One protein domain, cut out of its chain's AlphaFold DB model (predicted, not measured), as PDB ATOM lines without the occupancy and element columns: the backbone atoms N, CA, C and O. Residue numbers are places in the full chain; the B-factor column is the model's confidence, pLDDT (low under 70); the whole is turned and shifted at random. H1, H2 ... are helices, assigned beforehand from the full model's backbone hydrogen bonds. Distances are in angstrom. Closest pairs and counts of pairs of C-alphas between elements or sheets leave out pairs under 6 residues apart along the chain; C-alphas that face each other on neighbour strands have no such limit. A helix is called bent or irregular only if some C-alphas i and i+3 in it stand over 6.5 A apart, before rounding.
ATOM      1  N   ALA A 114     -36.324 -10.859  -0.385       73.25
ATOM      2  CA  ALA A 114     -35.884  -9.493  -0.079       73.25
ATOM      3  C   ALA A 114     -36.700  -8.416  -0.828       73.25
ATOM      4  O   ALA A 114     -37.010  -7.370  -0.265       73.25
ATOM      5  N   ALA A 115     -37.124  -8.710  -2.063       73.00
ATOM      6  CA  ALA A 115     -38.007  -7.853  -2.851       73.00
ATOM      7  C   ALA A 115     -39.428  -7.724  -2.261       73.00
ATOM      8  O   ALA A 115     -39.959  -6.620  -2.197       73.00
ATOM      9  N   ALA A 116     -40.027  -8.821  -1.787       72.88
ATOM     10  CA  ALA A 116     -41.345  -8.806  -1.148       72.88
ATOM     11  C   ALA A 116     -41.309  -8.083   0.208       72.88
ATOM     12  O   ALA A 116     -42.195  -7.286   0.507       72.88
ATOM     13  N   ALA A 117     -40.246  -8.294   0.991       74.69
ATOM     14  CA  ALA A 117     -40.012  -7.574   2.239       74.69
ATOM     15  C   ALA A 117     -39.841  -6.062   2.002       74.69
ATOM     16  O   ALA A 117     -40.414  -5.255   2.730       74.69
ATOM     17  N   ALA A 118     -39.102  -5.669   0.957       73.81
ATOM     18  CA  ALA A 118     -38.930  -4.267   0.579       73.81
ATOM     19  C   ALA A 118     -40.242  -3.627   0.095       73.81
ATOM     20  O   ALA A 118     -40.552  -2.508   0.496       73.81
ATOM     21  N   ALA A 119     -41.037  -4.341  -0.709       75.88
ATOM     22  CA  ALA A 119     -42.344  -3.867  -1.159       75.88
ATOM     23  C   ALA A 119     -43.324  -3.687   0.013       75.88
ATOM     24  O   ALA A 119     -43.995  -2.661   0.104       75.88
ATOM     25  N   ALA A 120     -43.360  -4.640   0.948       76.94
ATOM     26  CA  ALA A 120     -44.190  -4.545   2.145       76.94
ATOM     27  C   ALA A 120     -43.732  -3.414   3.084       76.94
ATOM     28  O   ALA A 120     -44.567  -2.690   3.621       76.94
ATOM     29  N   ALA A 121     -42.419  -3.205   3.229       75.50
ATOM     30  CA  ALA A 121     -41.870  -2.070   3.967       75.50
ATOM     31  C   ALA A 121     -42.235  -0.726   3.316       75.50
ATOM     32  O   ALA A 121     -42.589   0.211   4.023       75.50
ATOM     33  N   ALA A 122     -42.179  -0.628   1.984       77.88
ATOM     34  CA  ALA A 122     -42.549   0.584   1.254       77.88
ATOM     35  C   ALA A 122     -44.047   0.900   1.396       77.88
ATOM     36  O   ALA A 122     -44.403   2.023   1.742       77.88
ATOM     37  N   ALA A 123     -44.916  -0.105   1.236       79.94
ATOM     38  CA  ALA A 123     -46.354   0.048   1.461       79.94
ATOM     39  C   ALA A 123     -46.679   0.427   2.919       79.94
ATOM     40  O   ALA A 123     -47.591   1.207   3.184       79.94
ATOM     41  N   ALA A 124     -45.920  -0.110   3.878       78.00
ATOM     42  CA  ALA A 124     -46.048   0.249   5.284       78.00
ATOM     43  C   ALA A 124     -45.529   1.658   5.588       78.00
ATOM     44  O   ALA A 124     -46.105   2.329   6.432       78.00
ATOM     45  N   ALA A 125     -44.488   2.129   4.900       78.12
ATOM     46  CA  ALA A 125     -43.966   3.483   5.069       78.12
ATOM     47  C   ALA A 125     -44.963   4.563   4.610       78.12
ATOM     48  O   ALA A 125     -44.930   5.682   5.117       78.12
ATOM     49  N   GLU A 126     -45.864   4.225   3.684       80.94
ATOM     50  CA  GLU A 126     -46.936   5.113   3.221       80.94
ATOM     51  C   GLU A 126     -48.121   5.185   4.201       80.94
ATOM     52  O   GLU A 126     -48.894   6.143   4.196       80.94
ATOM     53  N   ARG A 127     -48.243   4.206   5.106       85.19
ATOM     54  CA  ARG A 127     -49.213   4.230   6.207       85.19
ATOM     55  C   ARG A 127     -48.579   4.828   7.456       85.19
ATOM     56  O   ARG A 127     -47.562   4.346   7.938       85.19
ATOM     57  N   ASP A 128     -49.230   5.824   8.057       90.31
ATOM     58  CA  ASP A 128     -48.796   6.336   9.359       90.31
ATOM     59  C   ASP A 128     -49.442   5.534  10.509       90.31
ATOM     60  O   ASP A 128     -50.621   5.747  10.806       90.31
ATOM     61  N   PRO A 129     -48.713   4.644  11.215       91.94
ATOM     62  CA  PRO A 129     -49.251   3.925  12.369       91.94
ATOM     63  C   PRO A 129     -49.660   4.849  13.516       91.94
ATOM     64  O   PRO A 129     -50.531   4.490  14.303       91.94
ATOM     65  N   VAL A 130     -49.093   6.058  13.601       93.25
ATOM     66  CA  VAL A 130     -49.496   7.058  14.600       93.25
ATOM     67  C   VAL A 130     -50.930   7.532  14.341       93.25
ATOM     68  O   VAL A 130     -51.649   7.850  15.288       93.25
ATOM     69  N   ALA A 131     -51.364   7.549  13.076       92.75
ATOM     70  CA  ALA A 131     -52.708   7.959  12.685       92.75
ATOM     71  C   ALA A 131     -53.786   6.910  13.009       92.75
ATOM     72  O   ALA A 131     -54.964   7.261  13.053       92.75
ATOM     73  N   ALA A 132     -53.395   5.660  13.266       91.25
ATOM     74  CA  ALA A 132     -54.300   4.590  13.685       91.25
ATOM     75  C   ALA A 132     -54.538   4.554  15.207       91.25
ATOM     76  O   ALA A 132     -55.413   3.831  15.671       91.25
ATOM     77  N   LEU A 133     -53.763   5.312  15.991       91.62
ATOM     78  CA  LEU A 133     -53.921   5.379  17.445       91.62
ATOM     79  C   LEU A 133     -55.123   6.240  17.834       91.62
ATOM     80  O   LEU A 133     -55.405   7.243  17.167       91.62
ATOM     81  N   SER A 134     -55.736   5.913  18.976       89.19
ATOM     82  CA  SER A 134     -56.697   6.793  19.646       89.19
ATOM     83  C   SER A 134     -56.066   8.150  19.963       89.19
ATOM     84  O   SER A 134     -54.859   8.241  20.214       89.19
ATOM     85  N   ASP A 135     -56.874   9.211  19.972       88.25
ATOM     86  CA  ASP A 135     -56.382  10.576  20.194       88.25
ATOM     87  C   ASP A 135     -55.644  10.699  21.532       88.25
ATOM     88  O   ASP A 135     -54.530  11.222  21.585       88.25
ATOM     89  N   SER A 136     -56.183  10.087  22.592       87.44
ATOM     90  CA  SER A 136     -55.563  10.089  23.919       87.44
ATOM     91  C   SER A 136     -54.175   9.440  23.939       87.44
ATOM     92  O   SER A 136     -53.261   9.972  24.569       87.44
ATOM     93  N   LEU A 137     -53.982   8.306  23.256       87.81
ATOM     94  CA  LEU A 137     -52.669   7.657  23.186       87.81
ATOM     95  C   LEU A 137     -51.719   8.447  22.280       87.81
ATOM     96  O   LEU A 137     -50.551   8.656  22.618       87.81
ATOM     97  N   ARG A 138     -52.226   8.937  21.146       90.69
ATOM     98  CA  ARG A 138     -51.463   9.751  20.203       90.69
ATOM     99  C   ARG A 138     -50.878  10.979  20.886       90.69
ATOM    100  O   ARG A 138     -49.692  11.239  20.712       90.69
ATOM    101  N   GLU A 139     -51.664  11.716  21.663       90.62
ATOM    102  CA  GLU A 139     -51.233  12.933  22.365       90.62
ATOM    103  C   GLU A 139     -50.164  12.676  23.433       90.62
ATOM    104  O   GLU A 139     -49.275  13.506  23.634       90.62
ATOM    105  N   GLN A 140     -50.183  11.509  24.077       90.50
ATOM    106  CA  GLN A 140     -49.197  11.155  25.102       90.50
ATOM    107  C   GLN A 140     -47.804  10.865  24.523       90.50
ATOM    108  O   GLN A 140     -46.793  11.078  25.208       90.50
ATOM    109  N   LEU A 141     -47.727  10.414  23.265       93.12
ATOM    110  CA  LEU A 141     -46.468  10.043  22.624       93.12
ATOM    111  C   LEU A 141     -45.583  11.252  22.313       93.12
ATOM    112  O   LEU A 141     -45.955  12.170  21.571       93.12
ATOM    113  N   ARG A 142     -44.344  11.189  22.811       94.88
ATOM    114  CA  ARG A 142     -43.270  12.132  22.471       94.88
ATOM    115  C   ARG A 142     -42.804  11.951  21.018       94.88
ATOM    116  O   ARG A 142     -42.950  10.854  20.476       94.88
ATOM    117  N   PRO A 143     -42.198  12.976  20.388       95.50
ATOM    118  CA  PRO A 143     -41.754  12.896  18.993       95.50
ATOM    119  C   PRO A 143     -40.874  11.676  18.686       95.50
ATOM    120  O   PRO A 143     -41.165  10.943  17.743       95.50
ATOM    121  N   HIS A 144     -39.887  11.375  19.539       94.56
ATOM    122  CA  HIS A 144     -39.011  10.208  19.365       94.56
ATOM    123  C   HIS A 144     -39.761   8.874  19.476       94.56
ATOM    124  O   HIS A 144     -39.403   7.900  18.827       94.56
ATOM    125  N   GLN A 145     -40.834   8.819  20.270       95.31
ATOM    126  CA  GLN A 145     -41.659   7.617  20.411       95.31
ATOM    127  C   GLN A 145     -42.525   7.377  19.175       95.31
ATOM    128  O   GLN A 145     -42.746   6.229  18.798       95.31
ATOM    129  N   ARG A 146     -42.986   8.452  18.523       95.50
ATOM    130  CA  ARG A 146     -43.711   8.378  17.246       95.50
ATOM    131  C   ARG A 146     -42.796   7.895  16.127       95.50
ATOM    132  O   ARG A 146     -43.203   7.069  15.320       95.50
ATOM    133  N   GLU A 147     -41.558   8.378  16.100       94.56
ATOM    134  CA  GLU A 147     -40.541   7.900  15.162       94.56
ATOM    135  C   GLU A 147     -40.198   6.425  15.402       94.56
ATOM    136  O   GLU A 147     -40.255   5.624  14.466       94.56
ATOM    137  N   GLY A 148     -39.964   6.036  16.661       94.94
ATOM    138  CA  GLY A 148     -39.754   4.638  17.046       94.94
ATOM    139  C   GLY A 148     -40.917   3.732  16.632       94.94
ATOM    140  O   GLY A 148     -40.695   2.651  16.087       94.94
ATOM    141  N   LEU A 149     -42.162   4.193  16.794       95.31
ATOM    142  CA  LEU A 149     -43.352   3.471  16.341       95.31
ATOM    143  C   LEU A 149     -43.362   3.250  14.820       95.31
ATOM    144  O   LEU A 149     -43.565   2.121  14.372       95.31
ATOM    145  N   ARG A 150     -43.115   4.296  14.020       95.00
ATOM    146  CA  ARG A 150     -43.050   4.181  12.548       95.00
ATOM    147  C   ARG A 150     -41.944   3.230  12.100       95.00
ATOM    148  O   ARG A 150     -42.155   2.409  11.203       95.00
ATOM    149  N   TRP A 151     -40.789   3.303  12.757       94.00
ATOM    150  CA  TRP A 151     -39.666   2.412  12.491       94.00
ATOM    151  C   TRP A 151     -40.014   0.947  12.780       94.00
ATOM    152  O   TRP A 151     -39.802   0.087  11.920       94.00
ATOM    153  N   MET A 152     -40.593   0.662  13.953       95.06
ATOM    154  CA  MET A 152     -41.008  -0.697  14.310       95.06
ATOM    155  C   MET A 152     -42.048  -1.231  13.325       95.06
ATOM    156  O   MET A 152     -41.864  -2.329  12.805       95.06
ATOM    157  N   TYR A 153     -43.075  -0.437  13.004       93.56
ATOM    158  CA  TYR A 153     -44.131  -0.823  12.067       93.56
ATOM    159  C   TYR A 153     -43.573  -1.219  10.695       93.56
ATOM    160  O   TYR A 153     -43.879  -2.298  10.189       93.56
ATOM    161  N   THR A 154     -42.682  -0.395  10.136       91.19
ATOM    162  CA  THR A 154     -42.050  -0.650   8.831       91.19
ATOM    163  C   THR A 154     -41.243  -1.955   8.837       91.19
ATOM    164  O   THR A 154     -41.296  -2.730   7.882       91.19
ATOM    165  N   ARG A 155     -40.515  -2.238   9.929       90.44
ATOM    166  CA  ARG A 155     -39.735  -3.480  10.082       90.44
ATOM    167  C   ARG A 155     -40.619  -4.712  10.229       90.44
ATOM    168  O   ARG A 155     -40.332  -5.732   9.602       90.44
ATOM    169  N   THR A 156     -41.681  -4.618  11.025       89.44
ATOM    170  CA  THR A 156     -42.612  -5.733  11.229       89.44
ATOM    171  C   THR A 156     -43.440  -6.021   9.981       89.44
ATOM    172  O   THR A 156     -43.654  -7.181   9.643       89.44
ATOM    173  N   ALA A 157     -43.843  -4.986   9.238       86.75
ATOM    174  CA  ALA A 157     -44.597  -5.147   7.998       86.75
ATOM    175  C   ALA A 157     -43.778  -5.825   6.891       86.75
ATOM    176  O   ALA A 157     -44.331  -6.551   6.073       86.75
ATOM    177  N   ALA A 158     -42.451  -5.672   6.910       86.94
ATOM    178  CA  ALA A 158     -41.534  -6.377   6.015       86.94
ATOM    179  C   ALA A 158     -41.424  -7.896   6.288       86.94
ATOM    180  O   ALA A 158     -40.624  -8.576   5.645       86.94
ATOM    181  N   GLY A 159     -42.167  -8.431   7.266       83.38
ATOM    182  CA  GLY A 159     -42.071  -9.823   7.719       83.38
ATOM    183  C   GLY A 159     -40.871 -10.097   8.629       83.38
ATOM    184  O   GLY A 159     -40.547 -11.254   8.891       83.38
ATOM    185  N   GLY A 160     -40.193  -9.045   9.094       87.69
ATOM    186  CA  GLY A 160     -39.095  -9.130  10.051       87.69
ATOM    187  C   GLY A 160     -39.538  -8.906  11.498       87.69
ATOM    188  O   GLY A 160     -40.708  -8.693  11.803       87.69
ATOM    189  N   GLY A 161     -38.557  -8.911  12.400       88.69
ATOM    190  CA  GLY A 161     -38.702  -8.426  13.772       88.69
ATOM    191  C   GLY A 161     -37.916  -7.134  13.996       88.69
ATOM    192  O   GLY A 161     -37.126  -6.708  13.151       88.69
ATOM    193  N   CYS A 162     -38.101  -6.520  15.161       91.12
ATOM    194  CA  CYS A 162     -37.351  -5.339  15.579       91.12
ATOM    195  C   CYS A 162     -36.779  -5.514  16.991       91.12
ATOM    196  O   CYS A 162     -37.418  -6.105  17.861       91.12
ATOM    197  N   ILE A 163     -35.585  -4.963  17.228       93.56
ATOM    198  CA  ILE A 163     -34.971  -4.873  18.558       93.56
ATOM    199  C   ILE A 163     -34.950  -3.401  18.951       93.56
ATOM    200  O   ILE A 163     -34.219  -2.610  18.361       93.56
ATOM    201  N   LEU A 164     -35.754  -3.039  19.950       91.00
ATOM    202  CA  LEU A 164     -35.810  -1.676  20.463       91.00
ATOM    203  C   LEU A 164     -34.779  -1.506  21.589       91.00
ATOM    204  O   LEU A 164     -35.028  -1.874  22.739       91.00
ATOM    205  N   ALA A 165     -33.608  -0.971  21.241       90.00
ATOM    206  CA  ALA A 165     -32.445  -0.858  22.127       90.00
ATOM    207  C   ALA A 165     -32.197   0.572  22.648       90.00
ATOM    208  O   ALA A 165     -31.082   0.903  23.047       90.00
ATOM    209  N   ASP A 166     -33.235   1.411  22.674       86.31
ATOM    210  CA  ASP A 166     -33.167   2.757  23.246       86.31
ATOM    211  C   ASP A 166     -32.709   2.731  24.710       86.31
ATOM    212  O   ASP A 166     -32.961   1.766  25.449       86.31
ATOM    213  N   SER A 167     -32.117   3.836  25.175       90.56
ATOM    214  CA  SER A 167     -31.718   3.995  26.575       90.56
ATOM    215  C   SER A 167     -32.886   3.743  27.547       90.56
ATOM    216  O   SER A 167     -34.080   3.769  27.208       90.56
ATOM    217  N   MET A 168     -32.559   3.414  28.797       87.06
ATOM    218  CA  MET A 168     -33.573   3.207  29.835       87.06
ATOM    219  C   MET A 168     -34.381   4.497  30.058       87.06
ATOM    220  O   MET A 168     -33.840   5.592  29.974       87.06
ATOM    221  N   GLY A 169     -35.687   4.366  30.305       86.19
ATOM    222  CA  GLY A 169     -36.571   5.512  30.561       86.19
ATOM    223  C   GLY A 169     -37.207   6.174  29.330       86.19
ATOM    224  O   GLY A 169     -38.139   6.950  29.497       86.19
ATOM    225  N   LEU A 170     -36.819   5.824  28.095       89.25
ATOM    226  CA  LEU A 170     -37.379   6.449  26.876       89.25
ATOM    227  C   LEU A 170     -38.813   6.000  26.516       89.25
ATOM    228  O   LEU A 170     -39.396   6.478  25.539       89.25
ATOM    229  N   GLY A 171     -39.408   5.113  27.320       90.94
ATOM    230  CA  GLY A 171     -40.783   4.643  27.136       90.94
ATOM    231  C   GLY A 171     -40.933   3.518  26.111       90.94
ATOM    232  O   GLY A 171     -41.933   3.472  25.405       90.94
ATOM    233  N   LYS A 172     -39.973   2.586  26.047       93.31
ATOM    234  CA  LYS A 172     -40.020   1.414  25.149       93.31
ATOM    235  C   LYS A 172     -41.305   0.589  25.283       93.31
ATOM    236  O   LYS A 172     -41.863   0.162  24.283       93.31
ATOM    237  N   THR A 173     -41.804   0.409  26.508       91.94
ATOM    238  CA  THR A 173     -43.083  -0.275  26.762       91.94
ATOM    239  C   THR A 173     -44.251   0.459  26.111       91.94
ATOM    240  O   THR A 173     -45.067  -0.167  25.446       91.94
ATOM    241  N   LEU A 174     -44.309   1.789  26.241       92.06
ATOM    242  CA  LEU A 174     -45.355   2.604  25.624       92.06
ATOM    243  C   LEU A 174     -45.276   2.546  24.092       92.06
ATOM    244  O   LEU A 174     -46.303   2.413  23.434       92.06
ATOM    245  N   GLN A 175     -44.066   2.588  23.524       93.75
ATOM    246  CA  GLN A 175     -43.870   2.424  22.081       93.75
ATOM    247  C   GLN A 175     -44.353   1.045  21.597       93.75
ATOM    248  O   GLN A 175     -45.065   0.967  20.599       93.75
ATOM    249  N   ALA A 176     -44.017  -0.030  22.319       93.19
ATOM    250  CA  ALA A 176     -44.467  -1.382  21.990       93.19
ATOM    251  C   ALA A 176     -45.996  -1.511  22.073       93.19
ATOM    252  O   ALA A 176     -46.616  -2.026  21.149       93.19
ATOM    253  N   LEU A 177     -46.625  -0.985  23.127       92.06
ATOM    254  CA  LEU A 177     -48.088  -0.978  23.260       92.06
ATOM    255  C   LEU A 177     -48.768  -0.154  22.161       92.06
ATOM    256  O   LEU A 177     -49.804  -0.565  21.645       92.06
ATOM    257  N   SER A 178     -48.161   0.961  21.753       93.69
ATOM    258  CA  SER A 178     -48.664   1.768  20.636       93.69
ATOM    259  C   SER A 178     -48.618   0.995  19.321       93.69
ATOM    260  O   SER A 178     -49.559   1.070  18.538       93.69
ATOM    261  N   LEU A 179     -47.572   0.194  19.095       93.62
ATOM    262  CA  LEU A 179     -47.509  -0.691  17.934       93.62
ATOM    263  C   LEU A 179     -48.655  -1.704  17.948       93.62
ATOM    264  O   LEU A 179     -49.344  -1.848  16.944       93.62
ATOM    265  N   LEU A 180     -48.897  -2.362  19.082       92.06
ATOM    266  CA  LEU A 180     -49.995  -3.324  19.208       92.06
ATOM    267  C   LEU A 180     -51.360  -2.667  18.984       92.06
ATOM    268  O   LEU A 180     -52.174  -3.200  18.237       92.06
ATOM    269  N   SER A 181     -51.581  -1.489  19.572       91.00
ATOM    270  CA  SER A 181     -52.809  -0.708  19.391       91.00
ATOM    271  C   SER A 181     -53.050  -0.359  17.922       91.00
ATOM    272  O   SER A 181     -54.138  -0.599  17.404       91.00
ATOM    273  N   ALA A 182     -52.019   0.132  17.226       91.62
ATOM    274  CA  ALA A 182     -52.109   0.453  15.806       91.62
ATOM    275  C   ALA A 182     -52.419  -0.788  14.955       91.62
ATOM    276  O   ALA A 182     -53.238  -0.708  14.041       91.62
ATOM    277  N   LEU A 183     -51.805  -1.939  15.254       90.69
ATOM    278  CA  LEU A 183     -52.056  -3.189  14.528       90.69
ATOM    279  C   LEU A 183     -53.496  -3.687  14.708       90.69
ATOM    280  O   LEU A 183     -54.120  -4.075  13.721       90.69
ATOM    281  N   VAL A 184     -54.032  -3.627  15.932       88.75
ATOM    282  CA  VAL A 184     -55.434  -3.973  16.223       88.75
ATOM    283  C   VAL A 184     -56.379  -3.065  15.439       88.75
ATOM    284  O   VAL A 184     -57.182  -3.562  14.651       88.75
ATOM    285  N   ALA A 185     -56.215  -1.744  15.563       88.81
ATOM    286  CA  ALA A 185     -57.071  -0.774  14.884       88.81
ATOM    287  C   ALA A 185     -57.030  -0.945  13.355       88.81
ATOM    288  O   ALA A 185     -58.062  -0.942  12.686       88.81
ATOM    289  N   MET A 186     -55.845  -1.158  12.773       87.44
ATOM    290  CA  MET A 186     -55.711  -1.404  11.334       87.44
ATOM    291  C   MET A 186     -56.375  -2.710  10.889       87.44
ATOM    292  O   MET A 186     -56.912  -2.764   9.780       87.44
ATOM    293  N   GLN A 187     -56.327  -3.758  11.714       85.25
ATOM    294  CA  GLN A 187     -56.995  -5.021  11.416       85.25
ATOM    295  C   GLN A 187     -58.518  -4.852  11.440       85.25
ATOM    296  O   GLN A 187     -59.194  -5.306  10.519       85.25
ATOM    297  N   GLU A 188     -59.055  -4.156  12.443       85.69
ATOM    298  CA  GLU A 188     -60.487  -3.851  12.550       85.69
ATOM    299  C   GLU A 188     -60.982  -3.023  11.358       85.69
ATOM    300  O   GLU A 188     -62.006  -3.350  10.758       85.69
ATOM    301  N   GLN A 189     -60.222  -2.004  10.942       84.44
ATOM    302  CA  GLN A 189     -60.543  -1.198   9.757       84.44
ATOM    303  C   GLN A 189     -60.567  -2.039   8.469       84.44
ATOM    304  O   GLN A 189     -61.447  -1.861   7.625       84.44
ATOM    305  N   GLN A 190     -59.635  -2.985   8.313       82.56
ATOM    306  CA  GLN A 190     -59.637  -3.904   7.170       82.56
ATOM    307  C   GLN A 190     -60.837  -4.857   7.197       82.56
ATOM    308  O   GLN A 190     -61.439  -5.090   6.148       82.56
ATOM    309  N   GLN A 191     -61.214  -5.367   8.374       82.06
ATOM    310  CA  GLN A 191     -62.393  -6.224   8.535       82.06
ATOM    311  C   GLN A 191     -63.694  -5.482   8.203       82.06
ATOM    312  O   GLN A 191     -64.579  -6.054   7.575       82.06
ATOM    313  N   GLN A 192     -63.806  -4.201   8.567       81.06
ATOM    314  CA  GLN A 192     -64.980  -3.384   8.233       81.06
ATOM    315  C   GLN A 192     -65.105  -3.128   6.723       81.06
ATOM    316  O   GLN A 192     -66.213  -3.130   6.188       81.06
ATOM    317  N   GLN A 193     -63.982  -2.932   6.025       80.19
ATOM    318  CA  GLN A 193     -63.972  -2.738   4.569       80.19
ATOM    319  C   GLN A 193     -64.251  -4.040   3.803       80.19
ATOM    320  O   GLN A 193     -64.935  -4.024   2.779       80.19
ATOM    321  N   GLN A 194     -63.754  -5.174   4.297       73.50
ATOM    322  CA  GLN A 194     -64.003  -6.498   3.730       73.50
ATOM    323  C   GLN A 194     -65.267  -7.097   4.354       73.50
ATOM    324  O   GLN A 194     -65.198  -7.954   5.233       73.50
ATOM    325  N   GLN A 195     -66.430  -6.620   3.901       57.59
ATOM    326  CA  GLN A 195     -67.749  -7.106   4.315       57.59
ATOM    327  C   GLN A 195     -67.765  -8.649   4.456       57.59
ATOM    328  O   GLN A 195     -67.719  -9.365   3.461       57.59
ATOM    329  N   HIS A 196     -67.868  -9.148   5.697       50.22
ATOM    330  CA  HIS A 196     -68.138 -10.551   6.075       50.22
ATOM    331  C   HIS A 196     -67.020 -11.618   6.011       50.22
ATOM    332  O   HIS A 196     -67.330 -12.809   6.088       50.22
ATOM    333  N   ALA A 197     -65.730 -11.272   6.009       57.47
ATOM    334  CA  ALA A 197     -64.714 -12.273   6.368       57.47
ATOM    335  C   ALA A 197     -64.565 -12.349   7.899       57.47
ATOM    336  O   ALA A 197     -63.990 -11.451   8.513       57.47
ATOM    337  N   ALA A 198     -65.071 -13.418   8.527       59.09
ATOM    338  CA  ALA A 198     -64.815 -13.712   9.938       59.09
ATOM    339  C   ALA A 198     -63.310 -13.964  10.141       59.09
ATOM    340  O   ALA A 198     -62.818 -15.080   9.982       59.09
ATOM    341  N   SER A 199     -62.565 -12.901  10.434       64.12
ATOM    342  CA  SER A 199     -61.140 -12.977  10.729       64.12
ATOM    343  C   SER A 199     -60.946 -13.197  12.224       64.12
ATOM    344  O   SER A 199     -61.675 -12.652  13.053       64.12
ATOM    345  N   ALA A 200     -59.972 -14.036  12.572       70.25
ATOM    346  CA  ALA A 200     -59.657 -14.309  13.963       70.25
ATOM    347  C   ALA A 200     -59.259 -13.006  14.693       70.25
ATOM    348  O   ALA A 200     -58.620 -12.132  14.095       70.25
ATOM    349  N   PRO A 201     -59.599 -12.868  15.988       73.62
ATOM    350  CA  PRO A 201     -59.184 -11.710  16.769       73.62
ATOM    351  C   PRO A 201     -57.654 -11.601  16.793       73.62
ATOM    352  O   PRO A 201     -56.949 -12.615  16.836       73.62
ATOM    353  N   PHE A 202     -57.141 -10.368  16.769       80.44
ATOM    354  CA  PHE A 202     -55.707 -10.119  16.883       80.44
ATOM    355  C   PHE A 202     -55.226 -10.540  18.276       80.44
ATOM    356  O   PHE A 202     -55.754 -10.090  19.291       80.44
ATOM    357  N   LYS A 203     -54.218 -11.411  18.334       83.06
ATOM    358  CA  LYS A 203     -53.659 -11.934  19.588       83.06
ATOM    359  C   LYS A 203     -52.181 -11.589  19.678       83.06
ATOM    360  O   LYS A 203     -51.441 -11.779  18.718       83.06
ATOM    361  N   THR A 204     -51.743 -11.128  20.846       85.88
ATOM    362  CA  THR A 204     -50.333 -10.836  21.135       85.88
ATOM    363  C   THR A 204     -49.908 -11.486  22.444       85.88
ATOM    364  O   THR A 204     -50.636 -11.427  23.430       85.88
ATOM    365  N   LEU A 205     -48.705 -12.064  22.463       88.00
ATOM    366  CA  LEU A 205     -48.051 -12.547  23.675       88.00
ATOM    367  C   LEU A 205     -46.946 -11.572  24.088       88.00
ATOM    368  O   LEU A 205     -46.020 -11.318  23.319       88.00
ATOM    369  N   VAL A 206     -47.007 -11.083  25.324       89.06
ATOM    370  CA  VAL A 206     -45.924 -10.305  25.934       89.06
ATOM    371  C   VAL A 206     -45.192 -11.185  26.936       89.06
ATOM    372  O   VAL A 206     -45.771 -11.635  27.921       89.06
ATOM    373  N   VAL A 207     -43.899 -11.398  26.706       90.19
ATOM    374  CA  VAL A 207     -43.021 -12.107  27.641       90.19
ATOM    375  C   VAL A 207     -42.172 -11.081  28.378       90.19
ATOM    376  O   VAL A 207     -41.457 -10.293  27.761       90.19
ATOM    377  N   CYS A 208     -42.245 -11.075  29.705       88.75
ATOM    378  CA  CYS A 208     -41.448 -10.181  30.539       88.75
ATOM    379  C   CYS A 208     -41.053 -10.859  31.862       88.75
ATOM    380  O   CYS A 208     -41.715 -11.809  32.285       88.75
ATOM    381  N   PRO A 209     -39.984 -10.391  32.536       91.38
ATOM    382  CA  PRO A 209     -39.689 -10.791  33.907       91.38
ATOM    383  C   PRO A 209     -40.896 -10.571  34.826       91.38
ATOM    384  O   PRO A 209     -41.600  -9.567  34.704       91.38
ATOM    385  N   THR A 210     -41.089 -11.459  35.801       87.62
ATOM    386  CA  THR A 210     -42.222 -11.408  36.746       87.62
ATOM    387  C   THR A 210     -42.322 -10.072  37.484       87.62
ATOM    388  O   THR A 210     -43.422  -9.561  37.688       87.62
ATOM    389  N   SER A 211     -41.185  -9.449  37.803       88.88
ATOM    390  CA  SER A 211     -41.114  -8.128  38.440       88.88
ATOM    391  C   SER A 211     -41.688  -6.989  37.588       88.88
ATOM    392  O   SER A 211     -42.088  -5.962  38.136       88.88
ATOM    393  N   LEU A 212     -41.763  -7.151  36.263       87.31
ATOM    394  CA  LEU A 212     -42.263  -6.130  35.339       87.31
ATOM    395  C   LEU A 212     -43.738  -6.312  34.971       87.31
ATOM    396  O   LEU A 212     -44.322  -5.372  34.434       87.31
ATOM    397  N   LYS A 213     -44.373  -7.443  35.316       85.50
ATOM    398  CA  LYS A 213     -45.803  -7.706  35.045       85.50
ATOM    399  C   LYS A 213     -46.698  -6.542  35.482       85.50
ATOM    400  O   LYS A 213     -47.514  -6.055  34.706       85.50
ATOM    401  N   GLY A 214     -46.496  -6.048  36.706       83.88
ATOM    402  CA  GLY A 214     -47.270  -4.927  37.245       83.88
ATOM    403  C   GLY A 214     -47.041  -3.605  36.506       83.88
ATOM    404  O   GLY A 214     -47.929  -2.761  36.486       83.88
ATOM    405  N   CYS A 215     -45.876  -3.419  35.878       83.44
ATOM    406  CA  CYS A 215     -45.599  -2.250  35.043       83.44
ATOM    407  C   CYS A 215     -46.404  -2.315  33.738       83.44
ATOM    408  O   CYS A 215     -47.092  -1.358  33.404       83.44
ATOM    409  N   TRP A 216     -46.397  -3.463  33.055       85.38
ATOM    410  CA  TRP A 216     -47.176  -3.666  31.829       85.38
ATOM    411  C   TRP A 216     -48.682  -3.526  32.069       85.38
ATOM    412  O   TRP A 216     -49.357  -2.830  31.316       85.38
ATOM    413  N   MET A 217     -49.192  -4.107  33.159       82.31
ATOM    414  CA  MET A 217     -50.615  -4.043  33.501       82.31
ATOM    415  C   MET A 217     -51.088  -2.613  33.804       82.31
ATOM    416  O   MET A 217     -52.182  -2.252  33.402       82.31
ATOM    417  N   LYS A 218     -50.262  -1.774  34.444       81.38
ATOM    418  CA  LYS A 218     -50.598  -0.367  34.748       81.38
ATOM    419  C   LYS A 218     -50.610   0.569  33.543       81.38
ATOM    420  O   LYS A 218     -51.147   1.661  33.649       81.38
ATOM    421  N   VAL A 219     -49.895   0.227  32.472       74.88
ATOM    422  CA  VAL A 219     -49.891   1.048  31.249       74.88
ATOM    423  C   VAL A 219     -51.070   0.662  30.352       74.88
ATOM    424  O   VAL A 219     -51.517   1.476  29.552       74.88
ATOM    425  N   TYR A 220     -51.569  -0.569  30.501       65.94
ATOM    426  CA  TYR A 220     -52.723  -1.080  29.769       65.94
ATOM    427  C   TYR A 220     -54.067  -0.761  30.452       65.94
ATOM    428  O   TYR A 220     -55.016  -0.413  29.759       65.94
ATOM    429  N   LEU A 221     -54.142  -0.872  31.789       49.69
ATOM    430  CA  LEU A 221     -55.313  -0.537  32.623       49.69
ATOM    431  C   LEU A 221     -55.311   0.921  33.087       49.69
ATOM    432  O   LEU A 221     -56.414   1.412  33.395       49.69
TER     433      LEU A 221
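Overview. This is residues 114 to 221 of the 221 residues of the protein "SNF2_N domain-containing protein" of Eimeria brunetti (UniProt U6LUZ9). Long helix H5 runs through the middle, with H4 crossing its first part and the short H2 packing on both; H1 packs on H4, away from H5. From the last end of H5 a long link folds back to H6, near the first end of H5, and residues 192 to 198 stick out. The 108 printed residues have six named helices, H1 to H6 in order, and no named strand: all helix. The whole is compact, with a radius of gyration of the C-alphas of 14.8 A and spans of 41 by 31 by 27 A.

Along the chain. H1, residues 114 to 126, begins at C-alpha 114 (-35.884, -9.493, -0.079) and is 18.6 A long. H2 is residues 129 to 132 and H3 135 to 140. H4, residues 143 to 157, measures 21.3 A, and H5, residues 172 to 193, 31.9 A. H6, residues 210 to 220, ends at C-alpha 220 (-52.723, -1.080, 29.769); it is irregular, C-alphas 211 and 214 being 7.0 A apart.

Arrangement. H4 and H5 are the hub, touching three helices each. H1 touches H4, closest C-alphas Ala 121 and Thr 154 at 5.1 A, opposite ways at a tilt of 38 degrees, only just steep. H2 touches H4 (Pro 129 and Arg 150, closest C-alphas, 6.2 A) and residues 179 to 186 of H5 (Ala 132 and Ala 182, 5.1 A). H3 is close to H5 but not clearly touching, closest C-alphas Leu 137 and Ser 178 at 7.6 A. H4 touches residues 172 to 179 of H5, closest C-alphas Leu 149 and Gln 175 at 5.9 A, the same way at a steep tilt of 55 degrees. H6 only just touches residues 173 to 177 of H5, with 3 pairs of C-alphas within 8 A, the closest Thr 173 and Trp 216 at 7.3 A. Each O i to N i+4 pair is within hydrogen-bond range in H1, H3, H4 and H5, against 5 of 7 in H6; H2 is too short for such a pair.

Size, cuts and confidence. The C-alphas farthest apart, Ser 167 and His 196, are 44.3 A apart. The printed part has no cut. The links H4 to H5 and H5 to H6 are long. Confidence is under 70 at residues 195 to 199 and 220 to 221.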